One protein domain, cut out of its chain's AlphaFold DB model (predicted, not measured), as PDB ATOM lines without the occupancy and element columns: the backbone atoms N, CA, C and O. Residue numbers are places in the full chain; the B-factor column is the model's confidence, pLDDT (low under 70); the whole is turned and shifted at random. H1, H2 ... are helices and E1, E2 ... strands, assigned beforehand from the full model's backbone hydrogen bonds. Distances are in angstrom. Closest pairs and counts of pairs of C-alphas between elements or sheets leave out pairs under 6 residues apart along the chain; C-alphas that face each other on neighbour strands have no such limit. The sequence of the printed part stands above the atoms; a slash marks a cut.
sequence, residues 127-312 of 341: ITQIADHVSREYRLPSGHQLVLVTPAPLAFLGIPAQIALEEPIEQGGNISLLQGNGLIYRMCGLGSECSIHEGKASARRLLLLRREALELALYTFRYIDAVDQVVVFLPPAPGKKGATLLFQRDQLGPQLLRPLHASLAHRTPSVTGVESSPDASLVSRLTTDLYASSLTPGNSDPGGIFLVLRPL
ATOM      1  N   ILE A 127     298.460 313.738 215.224       97.75
ATOM      2  CA  ILE A 127     299.866 314.041 215.529       97.75
ATOM      3  C   ILE A 127     300.183 313.856 217.024       97.75
ATOM      4  O   ILE A 127     301.201 313.254 217.370       97.75
ATOM      5  N   THR A 128     299.321 314.356 217.913       98.06
ATOM      6  CA  THR A 128     299.477 314.194 219.368       98.06
ATOM      7  C   THR A 128     299.330 312.733 219.768       98.06
ATOM      8  O   THR A 128     300.119 312.232 220.557       98.06
ATOM      9  N   GLN A 129     298.375 312.023 219.169       98.19
ATOM     10  CA  GLN A 129     298.176 310.600 219.435       98.19
ATOM     11  C   GLN A 129     299.379 309.760 218.999       98.19
ATOM     12  O   GLN A 129     299.732 308.822 219.705       98.19
ATOM     13  N   ILE A 130     300.037 310.109 217.887       98.50
ATOM     14  CA  ILE A 130     301.301 309.484 217.468       98.50
ATOM     15  C   ILE A 130     302.387 309.714 218.525       98.50
ATOM     16  O   ILE A 130     303.023 308.754 218.954       98.50
ATOM     17  N   ALA A 131     302.573 310.960 218.977       98.44
ATOM     18  CA  ALA A 131     303.559 311.282 220.010       98.44
ATOM     19  C   ALA A 131     303.307 310.499 221.309       98.44
ATOM     20  O   ALA A 131     304.224 309.889 221.861       98.44
ATOM     21  N   ASP A 132     302.054 310.468 221.765       98.00
ATOM     22  CA  ASP A 132     301.642 309.765 222.978       98.00
ATOM     23  C   ASP A 132     301.781 308.248 222.854       98.00
ATOM     24  O   ASP A 132     302.146 307.588 223.824       98.00
ATOM     25  N   HIS A 133     301.463 307.686 221.689       97.69
ATOM     26  CA  HIS A 133     301.580 306.256 221.441       97.69
ATOM     27  C   HIS A 133     303.042 305.822 221.439       97.69
ATOM     28  O   HIS A 133     303.424 304.979 222.247       97.69
ATOM     29  N   VAL A 134     303.862 306.437 220.580       98.25
ATOM     30  CA  VAL A 134     305.259 306.036 220.398       98.25
ATOM     31  C   VAL A 134     306.046 306.256 221.687       98.25
ATOM     32  O   VAL A 134     306.681 305.327 222.170       98.25
ATOM     33  N   SER A 135     305.945 307.430 222.320       97.31
ATOM     34  CA  SER A 135     306.770 307.761 223.495       97.31
ATOM     35  C   SER A 135     306.540 306.858 224.714       97.31
ATOM     36  O   SER A 135     307.441 306.667 225.533       97.31
ATOM     37  N   ARG A 136     305.358 306.239 224.842       97.25
ATOM     38  CA  ARG A 136     305.050 305.310 225.946       97.25
ATOM     39  C   ARG A 136     305.782 303.977 225.840       97.25
ATOM     40  O   ARG A 136     305.939 303.323 226.875       97.25
ATOM     41  N   GLU A 137     306.215 303.586 224.646       97.25
ATOM     42  CA  GLU A 137     306.940 302.335 224.407       97.25
ATOM     43  C   GLU A 137     308.416 302.431 224.826       97.25
ATOM     44  O   GLU A 137     309.056 301.417 225.111       97.25
ATOM     45  N   TYR A 138     308.964 303.647 224.920       98.00
ATOM     46  CA  TYR A 138     310.377 303.883 225.203       98.00
ATOM     47  C   TYR A 138     310.598 304.186 226.682       98.00
ATOM     48  O   TYR A 138     310.105 305.174 227.234       98.00
ATOM     49  N   ARG A 139     311.360 303.311 227.347       97.38
ATOM     50  CA  ARG A 139     311.537 303.324 228.803       97.38
ATOM     51  C   ARG A 139     313.002 303.323 229.225       97.38
ATOM     52  O   ARG A 139     313.860 302.690 228.607       97.38
ATOM     53  N   LEU A 140     313.267 304.011 230.329       95.62
ATOM     54  CA  LEU A 140     314.507 303.907 231.091       95.62
ATOM     55  C   LEU A 140     314.568 302.563 231.840       95.62
ATOM     56  O   LEU A 140     313.534 301.922 232.034       95.62
ATOM     57  N   PRO A 141     315.755 302.137 232.316       94.00
ATOM     58  CA  PRO A 141     315.879 300.940 233.152       94.00
ATOM     59  C   PRO A 141     315.010 300.966 234.421       94.00
ATOM     60  O   PRO A 141     314.618 299.908 234.900       94.00
ATOM     61  N   SER A 142     314.676 302.154 234.933       93.75
ATOM     62  CA  SER A 142     313.740 302.358 236.047       93.75
ATOM     63  C   SER A 142     312.273 302.071 235.706       93.75
ATOM     64  O   SER A 142     311.441 302.001 236.605       93.75
ATOM     65  N   GLY A 143     311.927 301.924 234.423       94.31
ATOM     66  CA  GLY A 143     310.546 301.823 233.941       94.31
ATOM     67  C   GLY A 143     309.873 303.178 233.689       94.31
ATOM     68  O   GLY A 143     308.766 303.228 233.146       94.31
ATOM     69  N   HIS A 144     310.530 304.294 234.017       95.19
ATOM     70  CA  HIS A 144     310.057 305.623 233.636       95.19
ATOM     71  C   HIS A 144     310.131 305.833 232.120       95.19
ATOM     72  O   HIS A 144     310.927 305.202 231.423       95.19
ATOM     73  N   GLN A 145     309.273 306.713 231.606       96.19
ATOM     74  CA  GLN A 145     309.304 307.123 230.203       96.19
ATOM     75  C   GLN A 145     310.653 307.768 229.862       96.19
ATOM     76  O   GLN A 145     311.202 308.513 230.673       96.19
ATOM     77  N   LEU A 146     311.190 307.461 228.679       97.12
ATOM     78  CA  LEU A 146     312.504 307.945 228.255       97.12
ATOM     79  C   LEU A 146     312.523 309.469 228.095       97.12
ATOM     80  O   LEU A 146     313.396 310.136 228.652       97.12
ATOM     81  N   VAL A 147     311.555 310.005 227.351       98.06
ATOM     82  CA  VAL A 147     311.391 311.435 227.071       98.06
ATOM     83  C   VAL A 147     309.917 311.793 226.917       98.06
ATOM     84  O   VAL A 147     309.120 310.994 226.433       98.06
ATOM     85  N   LEU A 148     309.557 313.019 227.282       97.62
ATOM     86  CA  LEU A 148     308.320 313.644 226.831       97.62
ATOM     87  C   LEU A 148     308.487 314.068 225.368       97.62
ATOM     88  O   LEU A 148     309.462 314.749 225.043       97.62
ATOM     89  N   VAL A 149     307.533 313.708 224.513       98.62
ATOM     90  CA  VAL A 149     307.517 314.090 223.095       98.62
ATOM     91  C   VAL A 149     306.423 315.124 222.859       98.62
ATOM     92  O   VAL A 149     305.240 314.820 222.986       98.62
ATOM     93  N   THR A 150     306.812 316.333 222.463       98.19
ATOM     94  CA  THR A 150     305.869 317.417 222.163       98.19
ATOM     95  C   THR A 150     305.883 317.730 220.666       98.19
ATOM     96  O   THR A 150     306.899 318.236 220.173       98.19
ATOM     97  N   PRO A 151     304.790 317.464 219.927       98.00
ATOM     98  CA  PRO A 151     304.672 317.887 218.539       98.00
ATOM     99  C   PRO A 151     304.435 319.395 218.420       98.00
ATOM    100  O   PRO A 151     303.759 320.001 219.252       98.00
ATOM    101  N   ALA A 152     304.941 319.999 217.351       96.50
ATOM    102  CA  ALA A 152     304.681 321.385 216.982       96.50
ATOM    103  C   ALA A 152     304.770 321.559 215.456       96.50
ATOM    104  O   ALA A 152     305.551 320.853 214.817       96.50
ATOM    105  N   PRO A 153     304.034 322.507 214.850       95.31
ATOM    106  CA  PRO A 153     304.289 322.888 213.462       95.31
ATOM    107  C   PRO A 153     305.716 323.439 213.309       95.31
ATOM    108  O   PRO A 153     306.305 323.924 214.283       95.31
ATOM    109  N   LEU A 154     306.262 323.410 212.090       94.62
ATOM    110  CA  LEU A 154     307.507 324.104 211.747       94.62
ATOM    111  C   LEU A 154     307.286 325.627 211.732       94.62
ATOM    112  O   LEU A 154     307.197 326.279 210.695       94.62
ATOM    113  N   ALA A 155     307.159 326.191 212.926       92.44
ATOM    114  CA  ALA A 155     307.006 327.611 213.168       92.44
ATOM    115  C   ALA A 155     307.680 327.979 214.493       92.44
ATOM    116  O   ALA A 155     307.682 327.203 215.455       92.44
ATOM    117  N   PHE A 156     308.229 329.187 214.554       89.44
ATOM    118  CA  PHE A 156     308.841 329.741 215.755       89.44
ATOM    119  C   PHE A 156     308.225 331.108 216.025       89.44
ATOM    120  O   PHE A 156     308.123 331.933 215.126       89.44
ATOM    121  N   LEU A 157     307.770 331.333 217.263       87.00
ATOM    122  CA  LEU A 157     307.077 332.571 217.656       87.00
ATOM    123  C   LEU A 157     305.843 332.890 216.781       87.00
ATOM    124  O   LEU A 157     305.513 334.049 216.564       87.00
ATOM    125  N   GLY A 158     305.169 331.858 216.261       86.25
ATOM    126  CA  GLY A 158     304.018 332.003 215.361       86.25
ATOM    127  C   GLY A 158     304.377 332.310 213.902       86.25
ATOM    128  O   GLY A 158     303.480 332.392 213.071       86.25
ATOM    129  N   ILE A 159     305.666 332.431 213.578       88.38
ATOM    130  CA  ILE A 159     306.158 332.692 212.225       88.38
ATOM    131  C   ILE A 159     306.547 331.354 211.580       88.38
ATOM    132  O   ILE A 159     307.351 330.618 212.170       88.38
ATOM    133  N   PRO A 160     305.999 331.008 210.398       90.06
ATOM    134  CA  PRO A 160     306.408 329.821 209.657       90.06
ATOM    135  C   PRO A 160     307.914 329.812 209.397       90.06
ATOM    136  O   PRO A 160     308.507 330.841 209.060       90.06
ATOM    137  N   ALA A 161     308.528 328.642 209.546       92.19
ATOM    138  CA  ALA A 161     309.943 328.465 209.280       92.19
ATOM    139  C   ALA A 161     310.193 327.564 208.072       92.19
ATOM    140  O   ALA A 161     309.403 326.676 207.767       92.19
ATOM    141  N   GLN A 162     311.321 327.792 207.404       92.38
ATOM    142  CA  GLN A 162     311.849 326.924 206.353       92.38
ATOM    143  C   GLN A 162     313.102 326.219 206.862       92.38
ATOM    144  O   GLN A 162     313.851 326.780 207.665       92.38
ATOM    145  N   ILE A 163     313.344 324.993 206.405       95.56
ATOM    146  CA  ILE A 163     314.560 324.261 206.763       95.56
ATOM    147  C   ILE A 163     315.649 324.629 205.760       95.56
ATOM    148  O   ILE A 163     315.487 324.416 204.559       95.56
ATOM    149  N   ALA A 164     316.758 325.160 206.267       95.12
ATOM    150  CA  ALA A 164     317.983 325.353 205.509       95.12
ATOM    151  C   ALA A 164     318.980 324.270 205.930       95.12
ATOM    152  O   ALA A 164     319.379 324.209 207.090       95.12
ATOM    153  N   LEU A 165     319.357 323.398 205.005       95.12
ATOM    154  CA  LEU A 165     320.312 322.326 205.230       95.12
ATOM    155  C   LEU A 165     321.675 322.760 204.692       95.12
ATOM    156  O   LEU A 165     321.819 323.007 203.494       95.12
ATOM    157  N   GLU A 166     322.658 322.878 205.582       94.25
ATOM    158  CA  GLU A 166     324.047 323.138 205.205       94.25
ATOM    159  C   GLU A 166     324.756 321.810 204.926       94.25
ATOM    160  O   GLU A 166     324.664 320.871 205.712       94.25
ATOM    161  N   GLU A 167     325.492 321.722 203.826       89.56
ATOM    162  CA  GLU A 167     326.378 320.590 203.563       89.56
ATOM    163  C   GLU A 167     327.684 320.728 204.367       89.56
ATOM    164  O   GLU A 167     328.099 321.844 204.704       89.56
ATOM    165  N   PRO A 168     328.376 319.617 204.678       86.12
ATOM    166  CA  PRO A 168     329.728 319.676 205.219       86.12
ATOM    167  C   PRO A 168     330.655 320.479 204.291       86.12
ATOM    168  O   PRO A 168     330.517 320.445 203.065       86.12
ATOM    169  N   ILE A 169     331.633 321.185 204.863       83.69
ATOM    170  CA  ILE A 169     332.579 322.016 204.094       83.69
ATOM    171  C   ILE A 169     333.367 321.149 203.102       83.69
ATOM    172  O   ILE A 169     333.668 321.576 201.990       83.69
ATOM    173  N   GLU A 170     333.639 319.900 203.476       84.88
ATOM    174  CA  GLU A 170     334.314 318.895 202.660       84.88
ATOM    175  C   GLU A 170     333.525 318.536 201.389       84.88
ATOM    176  O   GLU A 170     334.112 318.073 200.414       84.88
ATOM    177  N   GLN A 171     332.209 318.765 201.391       81.56
ATOM    178  CA  GLN A 171     331.296 318.524 200.268       81.56
ATOM    179  C   GLN A 171     330.944 319.812 199.503       81.56
ATOM    180  O   GLN A 171     330.141 319.780 198.577       81.56
ATOM    181  N   GLY A 172     331.573 320.941 199.846       82.12
ATOM    182  CA  GLY A 172     331.373 322.235 199.187       82.12
ATOM    183  C   GLY A 172     330.608 323.257 200.025       82.12
ATOM    184  O   GLY A 172     330.588 324.428 199.653       82.12
ATOM    185  N   GLY A 173     330.037 322.857 201.169       84.81
ATOM    186  CA  GLY A 173     329.388 323.782 202.103       84.81
ATOM    187  C   GLY A 173     328.163 324.497 201.528       84.81
ATOM    188  O   GLY A 173     327.866 325.620 201.941       84.81
ATOM    189  N   ASN A 174     327.479 323.897 200.547       91.75
ATOM    190  CA  ASN A 174     326.296 324.508 199.952       91.75
ATOM    191  C   ASN A 174     325.145 324.555 200.958       91.75
ATOM    192  O   ASN A 174     325.060 323.750 201.885       91.75
ATOM    193  N   ILE A 175     324.227 325.493 200.739       92.12
ATOM    194  CA  ILE A 175     322.997 325.609 201.518       92.12
ATOM    195  C   ILE A 175     321.834 325.248 200.606       92.12
ATOM    196  O   ILE A 175     321.645 325.870 199.559       92.12
ATOM    197  N   SER A 176     321.040 324.266 201.017       93.25
ATOM    198  CA  SER A 176     319.812 323.869 200.331       93.25
ATOM    199  C   SER A 176     318.592 324.216 201.179       93.25
ATOM    200  O   SER A 176     318.586 324.040 202.395       93.25
ATOM    201  N   LEU A 177     317.549 324.747 200.541       93.19
ATOM    202  CA  LEU A 177     316.266 325.001 201.194       93.19
ATOM    203  C   LEU A 177     315.328 323.836 200.912       93.19
ATOM    204  O   LEU A 177     315.017 323.560 199.751       93.19
ATOM    205  N   LEU A 178     314.857 323.177 201.968       93.81
ATOM    206  CA  LEU A 178     313.883 322.102 201.829       93.81
ATOM    207  C   LEU A 178     312.487 322.693 201.657       93.81
ATOM    208  O   LEU A 178     312.075 323.584 202.401       93.81
ATOM    209  N   GLN A 179     311.773 322.187 200.655       90.56
ATOM    210  CA  GLN A 179     310.418 322.607 200.309       90.56
ATOM    211  C   GLN A 179     309.403 321.613 200.863       90.56
ATOM    212  O   GLN A 179     309.648 320.412 200.825       90.56
ATOM    213  N   GLY A 180     308.251 322.097 201.323       90.56
ATOM    214  CA  GLY A 180     307.173 321.258 201.849       90.56
ATOM    215  C   GLY A 180     306.805 321.606 203.287       90.56
ATOM    216  O   GLY A 180     307.283 322.591 203.855       90.56
ATOM    217  N   ASN A 181     305.910 320.812 203.868       94.62
ATOM    218  CA  ASN A 181     305.434 321.036 205.226       94.62
ATOM    219  C   ASN A 181     306.298 320.280 206.239       94.62
ATOM    220  O   ASN A 181     306.390 319.048 206.216       94.62
ATOM    221  N   GLY A 182     306.860 321.027 207.186       95.88
ATOM    222  CA  GLY A 182     307.618 320.472 208.297       95.88
ATOM    223  C   GLY A 182     306.780 320.263 209.559       95.88
ATOM    224  O   GLY A 182     305.986 321.121 209.959       95.88
ATOM    225  N   LEU A 183     307.034 319.153 210.245       98.19
ATOM    226  CA  LEU A 183     306.581 318.893 211.607       98.19
ATOM    227  C   LEU A 183     307.786 318.796 212.544       98.19
ATOM    228  O   LEU A 183     308.783 318.153 212.228       98.19
ATOM    229  N   ILE A 184     307.682 319.402 213.722       98.38
ATOM    230  CA  ILE A 184     308.680 319.297 214.781       98.38
ATOM    231  C   ILE A 184     308.190 318.320 215.852       98.38
ATOM    232  O   ILE A 184     307.078 318.460 216.353       98.38
ATOM    233  N   TYR A 185     309.068 317.427 216.302       98.75
ATOM    234  CA  TYR A 185     308.967 316.774 217.605       98.75
ATOM    235  C   TYR A 185     310.089 317.268 218.520       98.75
ATOM    236  O   TYR A 185     311.269 317.218 218.172       98.75
ATOM    237  N   ARG A 186     309.738 317.752 219.712       98.00
ATOM    238  CA  ARG A 186     310.714 318.069 220.765       98.00
ATOM    239  C   ARG A 186     310.711 316.946 221.785       98.00
ATOM    240  O   ARG A 186     309.686 316.711 222.419       98.00
ATOM    241  N   MET A 187     311.849 316.284 221.944       98.44
ATOM    242  CA  MET A 187     312.062 315.285 222.980       98.44
ATOM    243  C   MET A 187     312.722 315.952 224.188       98.44
ATOM    244  O   MET A 187     313.812 316.510 224.075       98.44
ATOM    245  N   CYS A 188     312.071 315.900 225.348       96.75
ATOM    246  CA  CYS A 188     312.566 316.510 226.581       96.75
ATOM    247  C   CYS A 188     312.587 315.480 227.714       96.75
ATOM    248  O   CYS A 188     311.573 314.861 228.028       96.75
ATOM    249  N   GLY A 189     313.743 315.303 228.355       94.69
ATOM    250  CA  GLY A 189     313.931 314.341 229.447       94.69
ATOM    251  C   GLY A 189     313.595 314.873 230.849       94.69
ATOM    252  O   GLY A 189     313.918 314.217 231.847       94.69
ATOM    253  N   LEU A 190     312.986 316.066 230.922       90.88
ATOM    254  CA  LEU A 190     312.573 316.787 232.139       90.88
ATOM    255  C   LEU A 190     313.697 317.082 233.157       90.88
ATOM    256  O   LEU A 190     313.425 317.440 234.299       90.88
ATOM    257  N   GLY A 191     314.959 316.947 232.757       91.00
ATOM    258  CA  GLY A 191     316.130 317.420 233.489       91.00
ATOM    259  C   GLY A 191     316.488 318.866 233.144       91.00
ATOM    260  O   GLY A 191     315.772 319.556 232.414       91.00
ATOM    261  N   SER A 192     317.635 319.329 233.649       90.94
ATOM    262  CA  SER A 192     318.152 320.663 233.326       90.94
ATOM    263  C   SER A 192     318.347 320.819 231.816       90.94
ATOM    264  O   SER A 192     318.868 319.910 231.163       90.94
ATOM    265  N   GLU A 193     317.898 321.944 231.253       90.19
ATOM    266  CA  GLU A 193     317.957 322.225 229.807       90.19
ATOM    267  C   GLU A 193     317.354 321.100 228.935       90.19
ATOM    268  O   GLU A 193     317.881 320.756 227.881       90.19
ATOM    269  N   CYS A 194     316.262 320.474 229.390       94.69
ATOM    270  CA  CYS A 194     315.618 319.325 228.735       94.69
ATOM    271  C   CYS A 194     316.464 318.046 228.628       94.69
ATOM    272  O   CYS A 194     316.059 317.113 227.929       94.69
ATOM    273  N   SER A 195     317.589 317.946 229.343       95.56
ATOM    274  CA  SER A 195     318.338 316.689 229.465       95.56
ATOM    275  C   SER A 195     317.506 315.588 230.133       95.56
ATOM    276  O   SER A 195     316.466 315.845 230.736       95.56
ATOM    277  N   ILE A 196     317.939 314.334 230.024       95.69
ATOM    278  CA  ILE A 196     317.311 313.220 230.750       95.69
ATOM    279  C   ILE A 196     317.831 313.223 232.186       95.69
ATOM    280  O   ILE A 196     319.030 313.054 232.404       95.69
ATOM    281  N   HIS A 197     316.923 313.411 233.146       91.88
ATOM    282  CA  HIS A 197     317.254 313.591 234.564       91.88
ATOM    283  C   HIS A 197     317.861 312.347 235.238       91.88
ATOM    284  O   HIS A 197     318.518 312.470 236.269       91.88
ATOM    285  N   GLU A 198     317.658 311.154 234.672       92.25
ATOM    286  CA  GLU A 198     318.093 309.884 235.256       92.25
ATOM    287  C   GLU A 198     319.202 309.204 234.435       92.25
ATOM    288  O   GLU A 198     319.122 309.063 233.211       92.25
ATOM    289  N   GLY A 199     320.221 308.686 235.127       89.94
ATOM    290  CA  GLY A 199     321.295 307.867 234.561       89.94
ATOM    291  C   GLY A 199     322.242 308.612 233.609       89.94
ATOM    292  O   GLY A 199     321.989 309.731 233.167       89.94
ATOM    293  N   LYS A 200     323.364 307.971 233.270       91.25
ATOM    294  CA  LYS A 200     324.423 308.582 232.452       91.25
ATOM    295  C   LYS A 200     324.053 308.586 230.963       91.25
ATOM    296  O   LYS A 200     323.583 307.580 230.424       91.25
ATOM    297  N   ALA A 201     324.315 309.702 230.284       93.75
ATOM    298  CA  ALA A 201     324.274 309.760 228.824       93.75
ATOM    299  C   ALA A 201     325.224 308.704 228.224       93.75
ATOM    300  O   ALA A 201     326.338 308.512 228.711       93.75
ATOM    301  N   SER A 202     324.775 307.990 227.193       95.00
ATOM    302  CA  SER A 202     325.532 306.895 226.572       95.00
ATOM    303  C   SER A 202     325.137 306.708 225.108       95.00
ATOM    304  O   SER A 202     324.034 307.089 224.714       95.00
ATOM    305  N   ALA A 203     326.012 306.072 224.321       95.19
ATOM    306  CA  ALA A 203     325.738 305.727 222.923       95.19
ATOM    307  C   ALA A 203     324.483 304.848 222.777       95.19
ATOM    308  O   ALA A 203     323.639 305.112 221.928       95.19
ATOM    309  N   ARG A 204     324.292 303.882 223.686       96.75
ATOM    310  CA  ARG A 204     323.073 303.062 223.764       96.75
ATOM    311  C   ARG A 204     321.811 303.900 223.930       96.75
ATOM    312  O   ARG A 204     320.837 303.722 223.208       96.75
ATOM    313  N   ARG A 205     321.831 304.851 224.868       96.69
ATOM    314  CA  ARG A 205     320.697 305.755 225.086       96.69
ATOM    315  C   ARG A 205     320.420 306.606 223.846       96.69
ATOM    316  O   ARG A 205     319.261 306.775 223.490       96.69
ATOM    317  N   LEU A 206     321.463 307.100 223.179       96.75
ATOM    318  CA  LEU A 206     321.320 307.848 221.931       96.75
ATOM    319  C   LEU A 206     320.721 306.989 220.810       96.75
ATOM    320  O   LEU A 206     319.836 307.457 220.102       96.75
ATOM    321  N   LEU A 207     321.151 305.733 220.664       98.06
ATOM    322  CA  LEU A 207     320.583 304.817 219.675       98.06
ATOM    323  C   LEU A 207     319.092 304.559 219.934       98.06
ATOM    324  O   LEU A 207     318.301 304.532 218.994       98.06
ATOM    325  N   LEU A 208     318.695 304.437 221.204       98.12
ATOM    326  CA  LEU A 208     317.292 304.273 221.578       98.12
ATOM    327  C   LEU A 208     316.456 305.525 221.251       98.12
ATOM    328  O   LEU A 208     315.377 305.394 220.684       98.12
ATOM    329  N   LEU A 209     316.984 306.724 221.520       98.31
ATOM    330  CA  LEU A 209     316.354 307.997 221.131       98.31
ATOM    331  C   LEU A 209     316.225 308.140 219.606       98.31
ATOM    332  O   LEU A 209     315.202 308.593 219.102       98.31
ATOM    333  N   ARG A 210     317.250 307.724 218.852       98.62
ATOM    334  CA  ARG A 210     317.232 307.711 217.380       98.62
ATOM    335  C   ARG A 210     316.172 306.751 216.841       98.62
ATOM    336  O   ARG A 210     315.485 307.085 215.879       98.62
ATOM    337  N   ARG A 211     316.005 305.588 217.478       98.56
ATOM    338  CA  ARG A 211     314.930 304.641 217.157       98.56
ATOM    339  C   ARG A 211     313.550 305.253 217.410       98.56
ATOM    340  O   ARG A 211     312.713 305.188 216.517       98.56
ATOM    341  N   GLU A 212     313.348 305.890 218.565       98.75
ATOM    342  CA  GLU A 212     312.100 306.594 218.901       98.75
ATOM    343  C   GLU A 212     311.773 307.687 217.877       98.75
ATOM    344  O   GLU A 212     310.653 307.769 217.377       98.75
ATOM    345  N   ALA A 213     312.773 308.483 217.496       98.81
ATOM    346  CA  ALA A 213     312.632 309.538 216.500       98.81
ATOM    347  C   ALA A 213     312.257 308.994 215.111       98.81
ATOM    348  O   ALA A 213     311.393 309.560 214.442       98.81
ATOM    349  N   LEU A 214     312.877 307.885 214.691       98.75
ATOM    350  CA  LEU A 214     312.551 307.216 213.432       98.75
ATOM    351  C   LEU A 214     311.126 306.651 213.452       98.75
ATOM    352  O   LEU A 214     310.404 306.780 212.468       98.75
ATOM    353  N   GLU A 215     310.707 306.041 214.558       98.69
ATOM    354  CA  GLU A 215     309.351 305.513 214.698       98.69
ATOM    355  C   GLU A 215     308.299 306.627 214.638       98.69
ATOM    356  O   GLU A 215     307.320 306.491 213.902       98.69
ATOM    357  N   LEU A 216     308.539 307.762 215.310       98.81
ATOM    358  CA  LEU A 216     307.704 308.959 215.179       98.81
ATOM    359  C   LEU A 216     307.582 309.386 213.714       98.81
ATOM    360  O   LEU A 216     306.468 309.528 213.223       98.81
ATOM    361  N   ALA A 217     308.705 309.528 213.003       98.75
ATOM    362  CA  ALA A 217     308.700 309.938 211.601       98.75
ATOM    363  C   ALA A 217     307.928 308.957 210.703       98.75
ATOM    364  O   ALA A 217     307.126 309.385 209.874       98.75
ATOM    365  N   LEU A 218     308.110 307.645 210.891       98.50
ATOM    366  CA  LEU A 218     307.386 306.621 210.134       98.50
ATOM    367  C   LEU A 218     305.874 306.696 210.371       98.50
ATOM    368  O   LEU A 218     305.113 306.666 209.406       98.50
ATOM    369  N   TYR A 219     305.433 306.839 211.624       98.25
ATOM    370  CA  TYR A 219     304.015 307.031 211.936       98.25
ATOM    371  C   TYR A 219     303.470 308.335 211.350       98.25
ATOM    372  O   TYR A 219     302.397 308.330 210.746       98.25
ATOM    373  N   THR A 220     304.196 309.447 211.481       98.38
ATOM    374  CA  THR A 220     303.784 310.730 210.901       98.38
ATOM    375  C   THR A 220     303.611 310.605 209.399       98.38
ATOM    376  O   THR A 220     302.546 310.934 208.888       98.38
ATOM    377  N   PHE A 221     304.610 310.089 208.686       97.94
ATOM    378  CA  PHE A 221     304.509 309.969 207.240       97.94
ATOM    379  C   PHE A 221     303.437 308.966 206.820       97.94
ATOM    380  O   PHE A 221     302.783 309.167 205.801       97.94
ATOM    381  N   ARG A 222     303.191 307.913 207.605       96.56
ATOM    382  CA  ARG A 222     302.147 306.942 207.277       96.56
ATOM    383  C   ARG A 222     300.736 307.521 207.351       96.56
ATOM    384  O   ARG A 222     299.909 307.123 206.534       96.56
ATOM    385  N   TYR A 223     300.464 308.372 208.342       96.38
ATOM    386  CA  TYR A 223     299.100 308.790 208.693       96.38
ATOM    387  C   TYR A 223     298.807 310.277 208.466       96.38
ATOM    388  O   TYR A 223     297.645 310.672 208.512       96.38
ATOM    389  N   ILE A 224     299.827 311.107 208.238       96.50
ATOM    390  CA  ILE A 224     299.691 312.547 208.002       96.50
ATOM    391  C   ILE A 224     300.258 312.873 206.620       96.50
ATOM    392  O   ILE A 224     301.421 313.252 206.487       96.50
ATOM    393  N   ASP A 225     299.442 312.732 205.577       93.94
ATOM    394  CA  ASP A 225     299.879 312.904 204.179       93.94
ATOM    395  C   ASP A 225     300.440 314.298 203.885       93.94
ATOM    396  O   ASP A 225     301.329 314.444 203.055       93.94
ATOM    397  N   ALA A 226     299.969 315.311 204.614       95.56
ATOM    398  CA  ALA A 226     300.395 316.689 204.426       95.56
ATOM    399  C   ALA A 226     301.837 316.972 204.878       95.56
ATOM    400  O   ALA A 226     302.310 318.058 204.593       95.56
ATOM    401  N   VAL A 227     302.514 316.075 205.609       97.56
ATOM    402  CA  VAL A 227     303.868 316.317 206.149       97.56
ATOM    403  C   VAL A 227     304.938 315.716 205.236       97.56
ATOM    404  O   VAL A 227     304.910 314.513 204.960       97.56
ATOM    405  N   ASP A 228     305.918 316.530 204.849       97.38
ATOM    406  CA  ASP A 228     307.037 316.154 203.974       97.38
ATOM    407  C   ASP A 228     308.344 315.978 204.752       97.38
ATOM    408  O   ASP A 228     309.149 315.099 204.432       97.38
ATOM    409  N   GLN A 229     308.534 316.776 205.811       97.94
ATOM    410  CA  GLN A 229     309.687 316.681 206.704       97.94
ATOM    411  C   GLN A 229     309.280 316.512 208.164       97.94
ATOM    412  O   GLN A 229     308.372 317.175 208.664       97.94
ATOM    413  N   VAL A 230     310.030 315.682 208.884       98.62
ATOM    414  CA  VAL A 230     309.952 315.568 210.341       98.62
ATOM    415  C   VAL A 230     311.302 315.951 210.933       98.62
ATOM    416  O   VAL A 230     312.322 315.330 210.643       98.62
ATOM    417  N   VAL A 231     311.301 316.973 211.783       98.62
ATOM    418  CA  VAL A 231     312.470 317.441 212.526       98.62
ATOM    419  C   VAL A 231     312.324 317.022 213.980       98.62
ATOM    420  O   VAL A 231     311.348 317.380 214.636       98.62
ATOM    421  N   VAL A 232     313.306 316.307 214.515       98.81
ATOM    422  CA  VAL A 232     313.285 315.848 215.907       98.81
ATOM    423  C   VAL A 232     314.437 316.473 216.679       98.81
ATOM    424  O   VAL A 232     315.597 316.205 216.384       98.81
ATOM    425  N   PHE A 233     314.128 317.288 217.687       98.31
ATOM    426  CA  PHE A 233     315.121 317.810 218.629       98.31
ATOM    427  C   PHE A 233     315.330 316.795 219.750       98.31
ATOM    428  O   PHE A 233     314.399 316.533 220.513       98.31
ATOM    429  N   LEU A 234     316.535 316.234 219.841       98.19
ATOM    430  CA  LEU A 234     316.899 315.256 220.860       98.19
ATOM    431  C   LEU A 234     317.280 315.948 222.179       98.19
ATOM    432  O   LEU A 234     317.842 317.050 222.153       98.19
ATOM    433  N   PRO A 235     317.063 315.291 223.335       97.00
ATOM    434  CA  PRO A 235     317.537 315.799 224.614       97.00
ATOM    435  C   PRO A 235     319.062 315.958 224.593       97.00
ATOM    436  O   PRO A 235     319.765 315.037 224.156       97.00
ATOM    437  N   PRO A 236     319.610 317.070 225.102       95.00
ATOM    438  CA  PRO A 236     321.047 317.200 225.253       95.00
ATOM    439  C   PRO A 236     321.574 316.266 226.346       95.00
ATOM    440  O   PRO A 236     320.888 315.935 227.320       95.00
ATOM    441  N   ALA A 237     322.852 315.904 226.239       92.56
ATOM    442  CA  ALA A 237     323.588 315.480 227.424       92.56
ATOM    443  C   ALA A 237     323.704 316.673 228.399       92.56
ATOM    444  O   ALA A 237     323.827 317.812 227.939       92.56
ATOM    445  N   PRO A 238     323.698 316.454 229.726       88.12
ATOM    446  CA  PRO A 238     323.820 317.543 230.694       88.12
ATOM    447  C   PRO A 238     325.013 318.466 230.393       88.12
ATOM    448  O   PRO A 238     326.141 318.000 230.222       88.12
ATOM    449  N   GLY A 239     324.757 319.774 230.292       86.38
ATOM    450  CA  GLY A 239     325.777 320.787 229.981       86.38
ATOM    451  C   GLY A 239     326.279 320.798 228.529       86.38
ATOM    452  O   GLY A 239     327.281 321.452 228.236       86.38
ATOM    453  N   LYS A 240     325.629 320.074 227.611       90.25
ATOM    454  CA  LYS A 240     325.942 320.059 226.173       90.25
ATOM    455  C   LYS A 240     324.788 320.645 225.361       90.25
ATOM    456  O   LYS A 240     323.673 320.783 225.851       90.25
ATOM    457  N   LYS A 241     325.060 320.987 224.100       89.81
ATOM    458  CA  LYS A 241     324.013 321.344 223.134       89.81
ATOM    459  C   LYS A 241     323.303 320.080 222.644       89.81
ATOM    460  O   LYS A 241     323.913 319.013 222.596       89.81
ATOM    461  N   GLY A 242     322.020 320.213 222.313       89.62
ATOM    462  CA  GLY A 242     321.229 319.130 221.733       89.62
ATOM    463  C   GLY A 242     321.638 318.832 220.293       89.62
ATOM    464  O   GLY A 242     322.277 319.656 219.636       89.62
ATOM    465  N   ALA A 243     321.246 317.656 219.822       95.88
ATOM    466  CA  ALA A 243     321.349 317.262 218.425       95.88
ATOM    467  C   ALA A 243     319.948 317.176 217.811       95.88
ATOM    468  O   ALA A 243     318.961 316.953 218.516       95.88
ATOM    469  N   THR A 244     319.874 317.315 216.497       98.25
ATOM    470  CA  THR A 244     318.628 317.261 215.736       98.25
ATOM    471  C   THR A 244     318.708 316.160 214.689       98.25
ATOM    472  O   THR A 244     319.755 315.957 214.084       98.25
ATOM    473  N   LEU A 245     317.600 315.459 214.466       98.50
ATOM    474  CA  LEU A 245     317.408 314.568 213.325       98.50
ATOM    475  C   LEU A 245     316.453 315.223 212.331       98.50
ATOM    476  O   LEU A 245     315.492 315.885 212.729       98.50
ATOM    477  N   LEU A 246     316.711 314.996 211.050       98.31
ATOM    478  CA  LEU A 246     315.833 315.367 209.953       98.31
ATOM    479  C   LEU A 246     315.445 314.093 209.206       98.31
ATOM    480  O   LEU A 246     316.313 313.329 208.794       98.31
ATOM    481  N   PHE A 247     314.150 313.905 208.999       98.38
ATOM    482  CA  PHE A 247     313.610 312.859 208.145       98.38
ATOM    483  C   PHE A 247     312.827 313.499 207.012       98.38
ATOM    484  O   PHE A 247     312.030 314.409 207.252       98.38
ATOM    485  N   GLN A 248     313.020 312.993 205.801       97.69
ATOM    486  CA  GLN A 248     312.232 313.366 204.635       97.69
ATOM    487  C   GLN A 248     311.423 312.154 204.173       97.69
ATOM    488  O   GLN A 248     311.888 311.009 204.239       97.69
ATOM    489  N   ARG A 249     310.178 312.393 203.760       97.12
ATOM    490  CA  ARG A 249     309.241 311.333 203.371       97.12
ATOM    491  C   ARG A 249     309.780 310.464 202.234       97.12
ATOM    492  O   ARG A 249     309.642 309.242 202.277       97.12
ATOM    493  N   ASP A 250     310.385 311.088 201.231       95.62
ATOM    494  CA  ASP A 250     310.960 310.435 200.054       95.62
ATOM    495  C   ASP A 250     312.104 309.471 200.418       95.62
ATOM    496  O   ASP A 250     312.185 308.370 199.875       95.62
ATOM    497  N   GLN A 251     312.917 309.826 201.414       95.69
ATOM    498  CA  GLN A 251     314.012 309.000 201.927       95.69
ATOM    499  C   GLN A 251     313.523 307.770 202.710       95.69
ATOM    500  O   GLN A 251     314.223 306.758 202.760       95.69
ATOM    501  N   LEU A 252     312.321 307.826 203.299       96.62
ATOM    502  CA  LEU A 252     311.721 306.719 204.060       96.62
ATOM    503  C   LEU A 252     310.704 305.891 203.259       96.62
ATOM    504  O   LEU A 252     310.096 304.965 203.805       96.62
ATOM    505  N   GLY A 253     310.540 306.163 201.960       94.12
ATOM    506  CA  GLY A 253     309.604 305.459 201.076       94.12
ATOM    507  C   GLY A 253     309.629 303.926 201.214       94.12
ATOM    508  O   GLY A 253     308.574 303.328 201.442       94.12
ATOM    509  N   PRO A 254     310.802 303.258 201.177       94.00
ATOM    510  CA  PRO A 254     310.876 301.802 201.318       94.00
ATOM    511  C   PRO A 254     310.330 301.270 202.651       94.00
ATOM    512  O   PRO A 254     309.807 300.157 202.704       94.00
ATOM    513  N   GLN A 255     310.456 302.035 203.737       95.75
ATOM    514  CA  GLN A 255     309.946 301.660 205.055       95.75
ATOM    515  C   GLN A 255     308.435 301.894 205.167       95.75
ATOM    516  O   GLN A 255     307.772 301.160 205.897       95.75
ATOM    517  N   LEU A 256     307.890 302.868 204.433       95.38
ATOM    518  CA  LEU A 256     306.460 303.193 204.419       95.38
ATOM    519  C   LEU A 256     305.624 302.193 203.605       95.38
ATOM    520  O   LEU A 256     304.450 301.992 203.906       95.38
ATOM    521  N   LEU A 257     306.223 301.530 202.610       93.06
ATOM    522  CA  LEU A 257     305.541 300.563 201.734       93.06
ATOM    523  C   LEU A 257     305.363 299.162 202.338       93.06
ATOM    524  O   LEU A 257     304.663 298.326 201.770       93.06
ATOM    525  N   ARG A 258     306.003 298.882 203.472       93.06
ATOM    526  CA  ARG A 258     305.969 297.579 204.146       93.06
ATOM    527  C   ARG A 258     305.457 297.733 205.573       93.06
ATOM    528  O   ARG A 258     305.587 298.826 206.120       93.06
ATOM    529  N   PRO A 259     304.918 296.672 206.199       95.25
ATOM    530  CA  PRO A 259     304.502 296.740 207.595       95.25
ATOM    531  C   PRO A 259     305.620 297.276 208.491       95.25
ATOM    532  O   PRO A 259     306.792 296.945 208.283       95.25
ATOM    533  N   LEU A 260     305.267 298.064 209.508       95.31
ATOM    534  CA  LEU A 260     306.205 298.684 210.445       95.31
ATOM    535  C   LEU A 260     307.186 297.651 211.005       95.31
ATOM    536  O   LEU A 260     308.389 297.900 211.055       95.31
ATOM    537  N   HIS A 261     306.687 296.456 211.323       93.31
ATOM    538  CA  HIS A 261     307.481 295.381 211.909       93.31
ATOM    539  C   HIS A 261     308.456 294.677 210.950       93.31
ATOM    540  O   HIS A 261     309.308 293.906 211.386       93.31
ATOM    541  N   ALA A 262     308.385 294.976 209.649       93.56
ATOM    542  CA  ALA A 262     309.431 294.622 208.691       93.56
ATOM    543  C   ALA A 262     310.610 295.618 208.708       93.56
ATOM    544  O   ALA A 262     311.652 295.356 208.107       93.56
ATOM    545  N   SER A 263     310.447 296.771 209.367       94.06
ATOM    546  CA  SER A 263     311.491 297.782 209.567       94.06
ATOM    547  C   SER A 263     311.976 297.823 211.018       94.06
ATOM    548  O   SER A 263     313.180 297.783 211.251       94.06
ATOM    549  N   LEU A 264     311.060 297.890 211.984       96.69
ATOM    550  CA  LEU A 264     311.358 298.003 213.410       96.69
ATOM    551  C   LEU A 264     310.952 296.732 214.160       96.69
ATOM    552  O   LEU A 264     309.930 296.119 213.871       96.69
ATOM    553  N   ALA A 265     311.729 296.336 215.161       95.38
ATOM    554  CA  ALA A 265     311.424 295.183 215.996       95.38
ATOM    555  C   ALA A 265     310.049 295.333 216.674       95.38
ATOM    556  O   ALA A 265     309.685 296.414 217.135       95.38
ATOM    557  N   HIS A 266     309.298 294.228 216.771       92.19
ATOM    558  CA  HIS A 266     307.973 294.199 217.407       92.19
ATOM    559  C   HIS A 266     307.963 294.706 218.847       92.19
ATOM    560  O   HIS A 266     307.006 295.346 219.267       92.19
ATOM    561  N   ARG A 267     309.008 294.380 219.611       93.62
ATOM    562  CA  ARG A 267     309.189 294.882 220.969       93.62
ATOM    563  C   ARG A 267     310.247 295.963 220.952       93.62
ATOM    564  O   ARG A 267     311.351 295.722 220.468       93.62
ATOM    565  N   THR A 268     309.913 297.110 221.527       96.62
ATOM    566  CA  THR A 268     310.875 298.184 221.746       96.62
ATOM    567  C   THR A 268     311.990 297.683 222.666       96.62
ATOM    568  O   THR A 268     311.705 297.152 223.746       96.62
ATOM    569  N   PRO A 269     313.262 297.769 222.242       97.06
ATOM    570  CA  PRO A 269     314.367 297.311 223.061       97.06
ATOM    571  C   PRO A 269     314.561 298.230 224.271       97.06
ATOM    572  O   PRO A 269     314.288 299.428 224.224       97.06
ATOM    573  N   SER A 270     315.092 297.677 225.359       96.81
ATOM    574  CA  SER A 270     315.570 298.484 226.481       96.81
ATOM    575  C   SER A 270     316.862 299.220 226.112       96.81
ATOM    576  O   SER A 270     317.550 298.862 225.155       96.81
ATOM    577  N   VAL A 271     317.274 300.185 226.942       95.38
ATOM    578  CA  VAL A 271     318.586 300.847 226.803       95.38
ATOM    579  C   VAL A 271     319.737 299.830 226.738       95.38
ATOM    580  O   VAL A 271     320.704 300.048 226.021       95.38
ATOM    581  N   THR A 272     319.658 298.708 227.456       94.25
ATOM    582  CA  THR A 272     320.710 297.679 227.439       94.25
ATOM    583  C   THR A 272     320.624 296.741 226.235       94.25
ATOM    584  O   THR A 272     321.657 296.248 225.795       94.25
ATOM    585  N   GLY A 273     319.426 296.504 225.693       95.94
ATOM    586  CA  GLY A 273     319.188 295.589 224.570       95.94
ATOM    587  C   GLY A 273     319.155 296.249 223.189       95.94
ATOM    588  O   GLY A 273     318.992 295.558 222.192       95.94
ATOM    589  N   VAL A 274     319.280 297.575 223.103       97.44
ATOM    590  CA  VAL A 274     319.118 298.306 221.834       97.44
ATOM    591  C   VAL A 274     320.166 297.939 220.782       97.44
ATOM    592  O   VAL A 274     319.831 297.849 219.610       97.44
ATOM    593  N   GLU A 275     321.406 297.657 221.182       96.94
ATOM    594  CA  GLU A 275     322.486 297.288 220.250       96.94
ATOM    595  C   GLU A 275     322.301 295.884 219.656       96.94
ATOM    596  O   GLU A 275     322.731 295.631 218.535       96.94
ATOM    597  N   SER A 276     321.650 294.977 220.390       96.94
ATOM    598  CA  SER A 276     321.351 293.615 219.931       96.94
ATOM    599  C   SER A 276     319.981 293.493 219.264       96.94
ATOM    600  O   SER A 276     319.607 292.405 218.819       96.94
ATOM    601  N   SER A 277     319.225 294.591 219.182       97.44
ATOM    602  CA  SER A 277     317.927 294.606 218.522       97.44
ATOM    603  C   SER A 277     318.078 294.340 217.015       97.44
ATOM    604  O   SER A 277     318.974 294.911 216.386       97.44
ATOM    605  N   PRO A 278     317.200 293.534 216.386       97.06
ATOM    606  CA  PRO A 278     317.279 293.241 214.950       97.06
ATOM    607  C   PRO A 278     317.238 294.481 214.043       97.06
ATOM    608  O   PRO A 278     317.763 294.461 212.931       97.06
ATOM    609  N   ASP A 279     316.625 295.568 214.514       97.12
ATOM    610  CA  ASP A 279     316.487 296.837 213.796       97.12
ATOM    611  C   ASP A 279     317.625 297.837 214.069       97.12
ATOM    612  O   ASP A 279     317.675 298.880 213.419       97.12
ATOM    613  N   ALA A 280     318.583 297.525 214.952       97.69
ATOM    614  CA  ALA A 280     319.647 298.446 215.361       97.69
ATOM    615  C   ALA A 280     320.464 298.980 214.173       97.69
ATOM    616  O   ALA A 280     320.723 300.177 214.073       97.69
ATOM    617  N   SER A 281     320.827 298.105 213.228       97.25
ATOM    618  CA  SER A 281     321.595 298.492 212.035       97.25
ATOM    619  C   SER A 281     320.801 299.388 211.078       97.25
ATOM    620  O   SER A 281     321.364 300.303 210.473       97.25
ATOM    621  N   LEU A 282     319.490 299.149 210.947       97.25
ATOM    622  CA  LEU A 282     318.597 299.982 210.147       97.25
ATOM    623  C   LEU A 282     318.457 301.361 210.787       97.25
ATOM    624  O   LEU A 282     318.620 302.356 210.087       97.25
ATOM    625  N   VAL A 283     318.189 301.405 212.097       98.06
ATOM    626  CA  VAL A 283     318.092 302.651 212.861       98.06
ATOM    627  C   VAL A 283     319.374 303.442 212.676       98.06
ATOM    628  O   VAL A 283     319.301 304.569 212.196       98.06
ATOM    629  N   SER A 284     320.538 302.848 212.959       96.81
ATOM    630  CA  SER A 284     321.833 303.514 212.806       96.81
ATOM    631  C   SER A 284     322.011 304.097 211.408       96.81
ATOM    632  O   SER A 284     322.329 305.273 211.298       96.81
ATOM    633  N   ARG A 285     321.718 303.330 210.350       96.56
ATOM    634  CA  ARG A 285     321.860 303.788 208.961       96.56
ATOM    635  C   ARG A 285     320.915 304.939 208.601       96.56
ATOM    636  O   ARG A 285     321.345 305.871 207.932       96.56
ATOM    637  N   LEU A 286     319.649 304.873 209.018       96.94
ATOM    638  CA  LEU A 286     318.624 305.872 208.671       96.94
ATOM    639  C   LEU A 286     318.664 307.130 209.545       96.94
ATOM    640  O   LEU A 286     317.915 308.067 209.305       96.94
ATOM    641  N   THR A 287     319.501 307.142 210.578       96.94
ATOM    642  CA  THR A 287     319.619 308.269 211.513       96.94
ATOM    643  C   THR A 287     321.067 308.725 211.674       96.94
ATOM    644  O   THR A 287     321.393 309.345 212.683       96.94
ATOM    645  N   THR A 288     321.949 308.333 210.743       92.38
ATOM    646  CA  THR A 288     323.397 308.606 210.792       92.38
ATOM    647  C   THR A 288     323.667 310.091 210.973       92.38
ATOM    648  O   THR A 288     324.459 310.464 211.836       92.38
ATOM    649  N   ASP A 289     322.954 310.918 210.213       92.94
ATOM    650  CA  ASP A 289     323.180 312.353 210.174       92.94
ATOM    651  C   ASP A 289     322.478 313.035 211.348       92.94
ATOM    652  O   ASP A 289     321.251 313.156 211.403       92.94
ATOM    653  N   LEU A 290     323.286 313.479 212.306       95.44
ATOM    654  CA  LEU A 290     322.859 314.360 213.382       95.44
ATOM    655  C   LEU A 290     323.224 315.795 213.022       95.44
ATOM    656  O   LEU A 290     324.285 316.049 212.464       95.44
ATOM    657  N   TYR A 291     322.372 316.741 213.396       96.75
ATOM    658  CA  TYR A 291     322.530 318.147 213.050       96.75
ATOM    659  C   TYR A 291     322.636 319.024 214.296       96.75
ATOM    660  O   TYR A 291     321.918 318.832 215.279       96.75
ATOM    661  N   ALA A 292     323.502 320.031 214.240       95.88
ATOM    662  CA  ALA A 292     323.390 321.221 215.061       95.88
ATOM    663  C   ALA A 292     322.317 322.123 214.448       95.88
ATOM    664  O   ALA A 292     322.360 322.426 213.256       95.88
ATOM    665  N   SER A 293     321.374 322.576 215.266       95.19
ATOM    666  CA  SER A 293     320.313 323.481 214.831       95.19
ATOM    667  C   SER A 293     320.572 324.920 215.274       95.19
ATOM    668  O   SER A 293     320.909 325.157 216.437       95.19
ATOM    669  N   SER A 294     320.307 325.885 214.400       94.44
ATOM    670  CA  SER A 294     320.229 327.309 214.740       94.44
ATOM    671  C   SER A 294     319.053 327.983 214.041       94.44
ATOM    672  O   SER A 294     318.602 327.524 212.998       94.44
ATOM    673  N   LEU A 295     318.555 329.074 214.620       93.56
ATOM    674  CA  LEU A 295     317.513 329.897 214.011       93.56
ATOM    675  C   LEU A 295     318.142 331.164 213.440       93.56
ATOM    676  O   LEU A 295     318.871 331.862 214.147       93.56
ATOM    677  N   THR A 296     317.830 331.471 212.186       91.56
ATOM    678  CA  THR A 296     318.307 332.673 211.497       91.56
ATOM    679  C   THR A 296     317.108 333.418 210.914       91.56
ATOM    680  O   THR A 296     316.284 332.794 210.247       91.56
ATOM    681  N   PRO A 297     316.961 334.732 211.156       86.81
ATOM    682  CA  PRO A 297     315.913 335.510 210.509       86.81
ATOM    683  C   PRO A 297     316.168 335.567 208.998       86.81
ATOM    684  O   PRO A 297     317.294 335.783 208.552       86.81
ATOM    685  N   GLY A 298     315.122 335.351 208.212       77.62
ATOM    686  CA  GLY A 298     315.143 335.535 206.772       77.62
ATOM    687  C   GLY A 298     314.929 336.998 206.401       77.62
ATOM    688  O   GLY A 298     314.149 337.706 207.031       77.62
ATOM    689  N   ASN A 299     315.606 337.438 205.341       74.56
ATOM    690  CA  ASN A 299     315.515 338.813 204.836       74.56
ATOM    691  C   ASN A 299     314.383 339.008 203.806       74.56
ATOM    692  O   ASN A 299     314.286 340.068 203.192       74.56
ATOM    693  N   SER A 300     313.560 337.987 203.566       63.75
ATOM    694  CA  SER A 300     312.468 337.994 202.587       63.75
ATOM    695  C   SER A 300     311.131 338.335 203.245       63.75
ATOM    696  O   SER A 300     310.795 337.713 204.245       63.75
ATOM    697  N   ASP A 301     310.375 339.274 202.668       48.91
ATOM    698  CA  ASP A 301     309.013 339.698 203.057       48.91
ATOM    699  C   ASP A 301     308.006 338.554 202.780       48.91
ATOM    700  O   ASP A 301     308.006 338.046 201.652       48.91
ATOM    701  N   PRO A 302     307.206 338.061 203.759       52.28
ATOM    702  CA  PRO A 302     306.812 338.667 205.041       52.28
ATOM    703  C   PRO A 302     307.645 338.283 206.278       52.28
ATOM    704  O   PRO A 302     307.099 338.083 207.358       52.28
ATOM    705  N   GLY A 303     308.969 338.192 206.160       60.84
ATOM    706  CA  GLY A 303     309.886 337.889 207.264       60.84
ATOM    707  C   GLY A 303     309.792 336.426 207.693       60.84
ATOM    708  O   GLY A 303     309.084 336.086 208.634       60.84
ATOM    709  N   GLY A 304     310.497 335.535 206.995       79.56
ATOM    710  CA  GLY A 304     310.571 334.114 207.365       79.56
ATOM    711  C   GLY A 304     311.607 333.833 208.457       79.56
ATOM    712  O   GLY A 304     312.515 334.628 208.681       79.56
ATOM    713  N   ILE A 305     311.522 332.674 209.112       90.81
ATOM    714  CA  ILE A 305     312.608 332.137 209.952       90.81
ATOM    715  C   ILE A 305     313.230 330.943 209.230       90.81
ATOM    716  O   ILE A 305     312.521 330.067 208.744       90.81
ATOM    717  N   PHE A 306     314.554 330.866 209.189       92.88
ATOM    718  CA  PHE A 306     315.258 329.663 208.765       92.88
ATOM    719  C   PHE A 306     315.647 328.835 209.986       92.88
ATOM    720  O   PHE A 306     316.342 329.317 210.882       92.88
ATOM    721  N   LEU A 307     315.209 327.577 210.011       95.94
ATOM    722  CA  LEU A 307     315.810 326.545 210.841       95.94
ATOM    723  C   LEU A 307     317.004 325.980 210.077       95.94
ATOM    724  O   LEU A 307     316.849 325.156 209.179       95.94
ATOM    725  N   VAL A 308     318.189 326.455 210.433       95.81
ATOM    726  CA  VAL A 308     319.444 326.027 209.830       95.81
ATOM    727  C   VAL A 308     319.909 324.747 210.517       95.81
ATOM    728  O   VAL A 308     320.060 324.720 211.741       95.81
ATOM    729  N   LEU A 309     320.125 323.693 209.735       96.75
ATOM    730  CA  LEU A 309     320.639 322.403 210.170       96.75
ATOM    731  C   LEU A 309     322.033 322.202 209.582       96.75
ATOM    732  O   LEU A 309     322.192 322.097 208.369       96.75
ATOM    733  N   ARG A 310     323.037 322.130 210.456       95.19
ATOM    734  CA  ARG A 310     324.428 321.858 210.091       95.19
ATOM    735  C   ARG A 310     324.820 320.461 210.557       95.19
ATOM    736  O   ARG A 310     324.674 320.202 211.752       95.19
ATOM    737  N   PRO A 311     325.335 319.582 209.686       93.31
ATOM    738  CA  PRO A 311     325.826 318.274 210.075       93.31
ATOM    739  C   PRO A 311     326.800 318.392 211.243       93.31
ATOM    740  O   PRO A 311     327.768 319.156 211.207       93.31
ATOM    741  N   LEU A 312     326.540 317.627 212.296       89.50
ATOM    742  CA  LEU A 312     327.538 317.307 213.297       89.50
ATOM    743  C   LEU A 312     328.491 316.332 212.622       89.50
ATOM    744  O   LEU A 312     328.334 315.119 212.721       89.50
TER     745      LEU A 312
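AT A GLANCE: This is residues 127 to 312 of the 341 residues of an uncharacterized protein of Actinobacteria bacterium (UniProt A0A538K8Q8). Two four-stranded sheets form a sandwich, partly face to face with their strands crossed, and helices H1 and H2 cover the far face of the first sheet, E1-E4-E5-E6. Beyond H2 lie the short helices H3 and H4 and the long stretch 257 to 279; the second sheet, E3-E2-E8-E7, makes the other end of the longest axis. You are reading 186 residues, with four named helices and eight named strands in the order H1 E1 E2 E3 E4 H2 E5 E6 H3 H4 E7 E8. Both sheets are mixed, and the class is mixed, helices and strands, with 92 residues, under half, in named elements. The whole is compact, with a radius of gyration of the C-alphas of 16.3 A and spans of 49 by 40 by 36 A.

HOW THE PARTS SIT: Start at H1, residues 127 to 137, which runs along E1, residues 148 to 153, at a height of 8.5 A over the sheet. E1 is antiparallel to E4, residues 182 to 188; look for N 150 and O 186, 2.9 A apart. E2, residues 159 to 166, and E3, residues 175 to 178, form a hairpin, with N 176 and O 165 at 2.9 A. H2, residues 203 to 223, is on the first sheet on the same face as H1, giving two layers, helices on one face of a sheet. It touches H1 with residues 212 to 220 alone; the closest C-alphas, of Val 134 and Leu 216, are 6.5 A apart. E4, H2 and E5, residues 229 to 233, make a strand-helix-strand unit, two parallel neighbour strands joined through a helix, with a right-handed crossover; N 185 and O 231 are 2.8 A apart. E5 forms a hairpin with E6, residues 244 to 248, with N 230 and O 247 at 2.9 A. H2 is the hub: it also touches H3, residues 253 to 256, at Arg 222 and Leu 256, their closest C-alphas, 6.4 A, and H4, residues 280 to 286, at Arg 211 and Val 283, 5.7 A. E7, residues 291 to 297, and E8, residues 305 to 311, form a hairpin, with N 294 and O 308 at 2.9 A; E8 is parallel to E2, with N 164 and O 307 at 2.9 A. This second sheet is strongly twisted, and its strands stand at 70 degrees to those of the first. Every O i to N i+4 pair is within hydrogen-bond range in H2 and H4, against 5 of 7 in H1; H3 is too short for such a pair.

IN THESE COORDINATES: Find C-alpha 127 at (299.866, 314.041, 215.529), where H1 begins its 16.3 A. H2, the longest helix, runs 30.4 A from C-alpha 203 at (325.738, 305.727, 222.923). E2 is 21.5 A long, E4 19.4 A and E7 18.8 A; E8, 19.2 A, ends at C-alpha 311 at (325.826, 318.274, 210.075).

THE WHOLE: The two C-alphas farthest apart, of Ser 276 and Asp 301, are 50.6 A apart. The printed part has no cut. The links E4 to H2 and H3 to H4 are long, with 14 and 23 residues. Mean pLDDT of the printed part is 93.8, and residues 300 to 303 are under 70.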